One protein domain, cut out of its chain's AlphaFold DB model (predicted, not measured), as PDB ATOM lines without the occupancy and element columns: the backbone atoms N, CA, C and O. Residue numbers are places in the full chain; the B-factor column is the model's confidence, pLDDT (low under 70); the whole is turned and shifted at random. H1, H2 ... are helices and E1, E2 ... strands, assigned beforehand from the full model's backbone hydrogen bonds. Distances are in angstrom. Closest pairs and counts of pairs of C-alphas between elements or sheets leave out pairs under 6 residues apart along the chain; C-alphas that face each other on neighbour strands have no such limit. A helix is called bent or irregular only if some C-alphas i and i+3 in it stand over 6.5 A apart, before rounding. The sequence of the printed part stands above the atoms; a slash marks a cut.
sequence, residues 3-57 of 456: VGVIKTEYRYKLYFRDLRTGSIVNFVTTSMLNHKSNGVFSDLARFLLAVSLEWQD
ATOM      1  N   VAL A   3     139.379 222.075 290.702       89.62
ATOM      2  CA  VAL A   3     137.937 222.311 290.709       89.62
ATOM      3  C   VAL A   3     137.706 223.801 290.507       89.62
ATOM      4  O   VAL A   3     138.319 224.617 291.195       89.62
ATOM      5  N   GLY A   4     136.840 224.160 289.571       86.19
ATOM      6  CA  GLY A   4     136.372 225.527 289.394       86.19
ATOM      7  C   GLY A   4     134.860 225.624 289.544       86.19
ATOM      8  O   GLY A   4     134.158 224.616 289.559       86.19
ATOM      9  N   VAL A   5     134.364 226.855 289.628       86.94
ATOM     10  CA  VAL A   5     132.934 227.182 289.619       86.94
ATOM     11  C   VAL A   5     132.645 228.024 288.380       86.94
ATOM     12  O   VAL A   5     133.410 228.931 288.055       86.94
ATOM     13  N   ILE A   6     131.541 227.745 287.695       83.56
ATOM     14  CA  ILE A   6     131.047 228.543 286.571       83.56
ATOM     15  C   ILE A   6     129.586 228.915 286.789       83.56
ATOM     16  O   ILE A   6     128.781 228.108 287.254       83.56
ATOM     17  N   LYS A   7     129.242 230.159 286.457       78.06
ATOM     18  CA  LYS A   7     127.861 230.636 286.445       78.06
ATOM     19  C   LYS A   7     127.196 230.198 285.139       78.06
ATOM     20  O   LYS A   7     127.598 230.637 284.068       78.06
ATOM     21  N   THR A   8     126.187 229.344 285.239       75.19
ATOM     22  CA  THR A   8     125.235 229.057 284.155       75.19
ATOM     23  C   THR A   8     124.013 229.972 284.302       75.19
ATOM     24  O   THR A   8     123.877 230.639 285.329       75.19
ATOM     25  N   GLU A   9     123.118 230.016 283.311       63.09
ATOM     26  CA  GLU A   9     121.945 230.916 283.312       63.09
ATOM     27  C   GLU A   9     121.109 230.845 284.602       63.09
ATOM     28  O   GLU A   9     120.623 231.868 285.083       63.09
ATOM     29  N   TYR A  10     121.000 229.655 285.204       62.12
ATOM     30  CA  TYR A  10     120.107 229.405 286.341       62.12
ATOM     31  C   TYR A  10     120.819 229.047 287.651       62.12
ATOM     32  O   TYR A  10     120.192 229.073 288.709       62.12
ATOM     33  N   ARG A  11     122.110 228.686 287.615       77.88
ATOM     34  CA  ARG A  11     122.856 228.215 288.798       77.88
ATOM     35  C   ARG A  11     124.368 228.254 288.614       77.88
ATOM     36  O   ARG A  11     124.868 228.313 287.494       77.88
ATOM     37  N   TYR A  12     125.099 228.146 289.714       83.69
ATOM     38  CA  TYR A  12     126.526 227.840 289.675       83.69
ATOM     39  C   TYR A  12     126.730 226.328 289.563       83.69
ATOM     40  O   TYR A  12     126.035 225.568 290.236       83.69
ATOM     41  N   LYS A  13     127.661 225.899 288.710       87.06
ATOM     42  CA  LYS A  13     128.084 224.500 288.577       87.06
ATOM     43  C   LYS A  13     129.577 224.375 288.858       87.06
ATOM     44  O   LYS A  13     130.348 225.277 288.522       87.06
ATOM     45  N   LEU A  14     129.981 223.258 289.455       92.19
ATOM     46  CA  LEU A  14     131.391 222.894 289.592       92.19
ATOM     47  C   LEU A  14     131.895 222.261 288.298       92.19
ATOM     48  O   LEU A  14     131.120 221.611 287.616       92.19
ATOM     49  N   TYR A  15     133.170 222.410 287.961       89.94
ATOM     50  CA  TYR A  15     133.799 221.723 286.826       89.94
ATOM     51  C   TYR A  15     135.248 221.357 287.152       89.94
ATOM     52  O   TYR A  15     135.860 221.970 288.031       89.94
ATOM     53  N   PHE A  16     135.819 220.393 286.427       91.31
ATOM     54  CA  PHE A  16     137.236 220.051 286.552       91.31
ATOM     55  C   PHE A  16     138.039 220.585 285.377       91.31
ATOM     56  O   PHE A  16     137.607 220.490 284.231       91.31
ATOM     57  N   ARG A  17     139.238 221.103 285.657       86.31
ATOM     58  CA  ARG A  17     140.192 221.559 284.638       86.31
ATOM     59  C   ARG A  17     141.536 220.864 284.814       86.31
ATOM     60  O   ARG A  17     142.099 220.863 285.917       86.31
ATOM     61  N   ASP A  18     142.087 220.299 283.742       84.75
ATOM     62  CA  ASP A  18     143.504 219.929 283.728       84.75
ATOM     63  C   ASP A  18     144.335 221.194 283.493       84.75
ATOM     64  O   ASP A  18     144.197 221.877 282.484       84.75
ATOM     65  N   LEU A  19     145.214 221.518 284.442       80.44
ATOM     66  CA  LEU A  19     146.079 222.693 284.356       80.44
ATOM     67  C   LEU A  19     147.179 222.556 283.301       80.44
ATOM     68  O   LEU A  19     147.770 223.565 282.934       80.44
ATOM     69  N   ARG A  20     147.499 221.332 282.861       82.00
ATOM     70  CA  ARG A  20     148.548 221.090 281.859       82.00
ATOM     71  C   ARG A  20     148.056 221.387 280.450       82.00
ATOM     72  O   ARG A  20     148.786 221.970 279.664       82.00
ATOM     73  N   THR A  21     146.829 220.971 280.149       82.62
ATOM     74  CA  THR A  21     146.228 221.109 278.815       82.62
ATOM     75  C   THR A  21     145.228 222.260 278.737       82.62
ATOM     76  O   THR A  21     144.792 222.623 277.651       82.62
ATOM     77  N   GLY A  22     144.808 222.804 279.883       77.56
ATOM     78  CA  GLY A  22     143.748 223.804 279.983       77.56
ATOM     79  C   GLY A  22     142.335 223.244 279.777       77.56
ATOM     80  O   GLY A  22     141.376 224.002 279.924       77.56
ATOM     81  N   SER A  23     142.190 221.951 279.470       82.06
ATOM     82  CA  SER A  23     140.923 221.320 279.081       82.06
ATOM     83  C   SER A  23     139.999 221.058 280.271       82.06
ATOM     84  O   SER A  23     140.461 220.762 281.376       82.06
ATOM     85  N   ILE A  24     138.686 221.113 280.025       84.88
ATOM     86  CA  ILE A  24     137.671 220.626 280.966       84.88
ATOM     87  C   ILE A  24     137.681 219.095 280.947       84.88
ATOM     88  O   ILE A  24     137.771 218.488 279.881       84.88
ATOM     89  N   VAL A  25     137.602 218.482 282.126       88.31
ATOM     90  CA  VAL A  25     137.653 217.027 282.305       88.31
ATOM     91  C   VAL A  25     136.350 216.550 282.934       88.31
ATOM     92  O   VAL A  25     135.916 217.100 283.942       88.31
ATOM     93  N   ASN A  26     135.768 215.496 282.365       89.44
ATOM     94  CA  ASN A  26     134.638 214.780 282.947       89.44
ATOM     95  C   ASN A  26     135.068 213.360 283.309       89.44
ATOM     96  O   ASN A  26     135.785 212.701 282.556       89.44
ATOM     97  N   PHE A  27     134.600 212.891 284.457       91.19
ATOM     98  CA  PHE A  27     134.801 211.537 284.945       91.19
ATOM     99  C   PHE A  27     133.528 210.733 284.744       91.19
ATOM    100  O   PHE A  27     132.436 211.181 285.092       91.19
ATOM    101  N   VAL A  28     133.675 209.531 284.200       88.88
ATOM    102  CA  VAL A  28     132.564 208.619 283.944       88.88
ATOM    103  C   VAL A  28     132.916 207.227 284.442       88.88
ATOM    104  O   VAL A  28     134.073 206.810 284.397       88.88
ATOM    105  N   THR A  29     131.905 206.502 284.903       87.38
ATOM    106  CA  THR A  29     131.980 205.057 285.118       87.38
ATOM    107  C   THR A  29     131.211 204.371 284.006       87.38
ATOM    108  O   THR A  29     130.069 204.723 283.735       87.38
ATOM    109  N   THR A  30     131.811 203.361 283.388       84.69
ATOM    110  CA  THR A  30     131.159 202.528 282.363       84.69
ATOM    111  C   THR A  30     130.493 201.285 282.964       84.69
ATOM    112  O   THR A  30     130.254 200.308 282.263       84.69
ATOM    113  N   SER A  31     130.237 201.292 284.273       86.81
ATOM    114  CA  SER A  31     129.565 200.221 285.006       86.81
ATOM    115  C   SER A  31     128.273 200.730 285.644       86.81
ATOM    116  O   SER A  31     128.110 201.929 285.866       86.81
ATOM    117  N   MET A  32     127.381 199.801 285.998       83.06
ATOM    118  CA  MET A  32     126.137 200.080 286.731       83.06
ATOM    119  C   MET A  32     126.358 200.249 288.244       83.06
ATOM    120  O   MET A  32     125.408 200.204 289.023       83.06
ATOM    121  N   LEU A  33     127.608 200.420 288.691       85.00
ATOM    122  CA  LEU A  33     127.898 200.606 290.107       85.00
ATOM    123  C   LEU A  33     127.287 201.918 290.597       85.00
ATOM    124  O   LEU A  33     127.557 202.997 290.063       85.00
ATOM    125  N   ASN A  34     126.499 201.829 291.662       83.88
ATOM    126  CA  ASN A  34     125.920 203.004 292.283       83.88
ATOM    127  C   ASN A  34     127.021 203.840 292.957       83.88
ATOM    128  O   ASN A  34     127.503 203.511 294.041       83.88
ATOM    129  N   HIS A  35     127.392 204.957 292.327       83.12
ATOM    130  CA  HIS A  35     128.409 205.876 292.844       83.12
ATOM    131  C   HIS A  35     128.039 206.518 294.188       83.12
ATOM    132  O   HIS A  35     128.901 207.096 294.845       83.12
ATOM    133  N   LYS A  36     126.773 206.442 294.618       82.31
ATOM    134  CA  LYS A  36     126.343 206.946 295.927       82.31
ATOM    135  C   LYS A  36     126.533 205.929 297.047       82.31
ATOM    136  O   LYS A  36     126.595 206.344 298.203       82.31
ATOM    137  N   SER A  37     126.644 204.641 296.727       82.00
ATOM    138  CA  SER A  37     126.790 203.585 297.726       82.00
ATOM    139  C   SER A  37     128.085 203.755 298.516       82.00
ATOM    140  O   SER A  37     129.177 203.870 297.952       82.00
ATOM    141  N   ASN A  38     127.961 203.766 299.843       77.31
ATOM    142  CA  ASN A  38     129.110 203.841 300.736       77.31
ATOM    143  C   ASN A  38     129.996 202.598 300.556       77.31
ATOM    144  O   ASN A  38     129.496 201.482 300.446       77.31
ATOM    145  N   GLY A  39     131.313 202.799 300.517       79.81
ATOM    146  CA  GLY A  39     132.294 201.715 300.401       79.81
ATOM    147  C   GLY A  39     132.609 201.248 298.976       79.81
ATOM    148  O   GLY A  39     133.605 200.558 298.798       79.81
ATOM    149  N   VAL A  40     131.838 201.652 297.955       85.38
ATOM    150  CA  VAL A  40     132.136 201.308 296.546       85.38
ATOM    151  C   VAL A  40     133.172 202.262 295.945       85.38
ATOM    152  O   VAL A  40     134.080 201.845 295.231       85.38
ATOM    153  N   PHE A  41     133.056 203.549 296.263       87.69
ATOM    154  CA  PHE A  41     133.965 204.597 295.806       87.69
ATOM    155  C   PHE A  41     134.459 205.420 296.995       87.69
ATOM    156  O   PHE A  41     133.718 205.650 297.952       87.69
ATOM    157  N   SER A  42     135.697 205.913 296.910       91.31
ATOM    158  CA  SER A  42     136.202 206.920 297.848       91.31
ATOM    159  C   SER A  42     135.433 208.234 297.699       91.31
ATOM    160  O   SER A  42     134.895 208.521 296.631       91.31
ATOM    161  N   ASP A  43     135.426 209.075 298.733       91.44
ATOM    162  CA  ASP A  43     134.756 210.386 298.693       91.44
ATOM    163  C   ASP A  43     135.217 211.246 297.519       91.44
ATOM    164  O   ASP A  43     134.403 211.894 296.863       91.44
ATOM    165  N   LEU A  44     136.511 211.183 297.197       91.94
ATOM    166  CA  LEU A  44     137.060 211.862 296.033       91.94
ATOM    167  C   LEU A  44     136.465 211.305 294.735       91.94
ATOM    168  O   LEU A  44     135.981 212.079 293.918       91.94
ATOM    169  N   ALA A  45     136.454 209.985 294.541       91.50
ATOM    170  CA  ALA A  45     135.874 209.386 293.340       91.50
ATOM    171  C   ALA A  45     134.370 209.695 293.220       91.50
ATOM    172  O   ALA A  45     133.906 210.055 292.139       91.50
ATOM    173  N   ARG A  46     133.624 209.654 294.333       92.06
ATOM    174  CA  ARG A  46     132.208 210.055 294.374       92.06
ATOM    175  C   ARG A  46     132.016 211.511 293.972       92.06
ATOM    176  O   ARG A  46     131.140 211.799 293.165       92.06
ATOM    177  N   PHE A  47     132.846 212.414 294.489       92.69
ATOM    178  CA  PHE A  47     132.813 213.832 294.142       92.69
ATOM    179  C   PHE A  47     133.113 214.073 292.655       92.69
ATOM    180  O   PHE A  47     132.374 214.799 291.992       92.69
ATOM    181  N   LEU A  48     134.148 213.420 292.114       93.38
ATOM    182  CA  LEU A  48     134.514 213.513 290.697       93.38
ATOM    183  C   LEU A  48     133.369 213.065 289.780       93.38
ATOM    184  O   LEU A  48     133.055 213.740 288.797       93.38
ATOM    185  N   LEU A  49     132.711 211.955 290.120       92.19
ATOM    186  CA  LEU A  49     131.572 211.441 289.362       92.19
ATOM    187  C   LEU A  49     130.340 212.332 289.511       92.19
ATOM    188  O   LEU A  49     129.743 212.701 288.506       92.19
ATOM    189  N   ALA A  50     129.989 212.736 290.733       90.38
ATOM    190  CA  ALA A  50     128.812 213.561 290.991       90.38
ATOM    191  C   ALA A  50     128.867 214.891 290.226       90.38
ATOM    192  O   ALA A  50     127.919 215.227 289.521       90.38
ATOM    193  N   VAL A  51     129.997 215.604 290.294       91.00
ATOM    194  CA  VAL A  51     130.183 216.864 289.558       91.00
ATOM    195  C   VAL A  51     130.105 216.636 288.050       91.00
ATOM    196  O   VAL A  51     129.447 217.404 287.357       91.00
ATOM    197  N   SER A  52     130.719 215.570 287.528       90.44
ATOM    198  CA  SER A  52     130.687 215.266 286.088       90.44
ATOM    199  C   SER A  52     129.277 214.910 285.598       90.44
ATOM    200  O   SER A  52     128.889 215.302 284.499       90.44
ATOM    201  N   LEU A  53     128.483 214.223 286.424       85.94
ATOM    202  CA  LEU A  53     127.086 213.889 286.135       85.94
ATOM    203  C   LEU A  53     126.172 215.125 286.126       85.94
ATOM    204  O   LEU A  53     125.197 215.137 285.384       85.94
ATOM    205  N   GLU A  54     126.476 216.193 286.876       83.25
ATOM    206  CA  GLU A  54     125.692 217.445 286.820       83.25
ATOM    207  C   GLU A  54     125.769 218.167 285.467       83.25
ATOM    208  O   GLU A  54     124.928 219.027 285.163       83.25
ATOM    209  N   TRP A  55     126.788 217.857 284.664       81.31
ATOM    210  CA  TRP A  55     126.942 218.357 283.298       81.31
ATOM    211  C   TRP A  55     126.208 217.519 282.262       81.31
ATOM    212  O   TRP A  55     126.104 217.945 281.116       81.31
ATOM    213  N   GLN A  56     125.687 216.356 282.652       77.12
ATOM    214  CA  GLN A  56     124.881 215.526 281.775       77.12
ATOM    215  C   GLN A  56     123.418 215.949 281.885       77.12
ATOM    216  O   GLN A  56     122.808 215.884 282.955       77.12
ATOM    217  N   ASP A  57     122.841 216.363 280.762       68.88
ATOM    218  CA  ASP A  57     121.400 216.546 280.662       68.88
ATOM    219  C   ASP A  57     120.753 215.163 280.596       68.88
ATOM    220  O   ASP A  57     120.834 214.472 279.581       68.88
TER     221      ASP A  57
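This is residues 3 to 57 of the 456 residues of the protein "Lantibiotic biosynthesis protein" of Streptococcus dysgalactiae subsp. equisimilis (UniProt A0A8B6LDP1). Picture a two-stranded hairpin, E1 and E2, with one short helix, H1, packed by its last turns beside E2, and a long loop, residues 18 to 42, that leaves the hairpin, runs past H1 and folds back on the far side from the hairpin to enter that helix. The hairpin's tip, residues 7 to 12, sticks out free, and the assembly is loosely made. The printed part has 55 residues, with two named strands and then one named helix along the chain; the sheet has the order E1 - E2, antiparallel. The class is mixed, helices and strands, though under half of the residues, 22 of 55, are in named elements. The whole is only just loose, close to compact, with a radius of gyration of the C-alphas of 12.4 A and spans of 32 by 30 by 18 A.

Find C-alpha 3 at (137.937, 222.311, 290.709); there E1 begins, and it takes in residues 3 to 7 over 13.7 A. After 4 residues look for C-alpha 12 at (126.526, 227.840, 289.675), where E2 begins; it takes in residues 12 to 17 over 15.9 A. Read on past residues 18 to 42, which hold no named element, to H1, residues 43 to 53, 15.1 A long, which ends at C-alpha 53 at (127.086, 213.889, 286.135).

Start with E1 and E2, a hairpin of antiparallel neighbour strands whose directions stand at 141 degrees. The C-alphas of Val 5 and Leu 14 face each other at 4.6 A. Across the pair, N 4 and O 15 are within hydrogen-bond range at 2.9 A, and so are N 13 and O 6 at 2.9 A. Next, residues 16 to 17 of E2 form a short antiparallel pairing with residues 24 to 25. Then look at H1: its closest C-alpha pair with E2 is Val 51 and Leu 14, 6.1 A apart, and 4 pairs of C-alphas are within 8 A. E1 and H1 are apart, with no C-alpha of the one within 8 A of the other. In H1 every O i to N i+4 pair is within hydrogen-bond range, and it is not bent.

The two C-alphas farthest apart are those of Glu 9 and Gly 39, 35.4 A. The printed part has no cut from residue 3 to residue 57. The link from E1 to E2 is tight, and the link from E2 to H1, 25 residues, is long. The mean pLDDT of the printed part is 84.7; look for values under 70 at residues 9 to 10 and at residue 57.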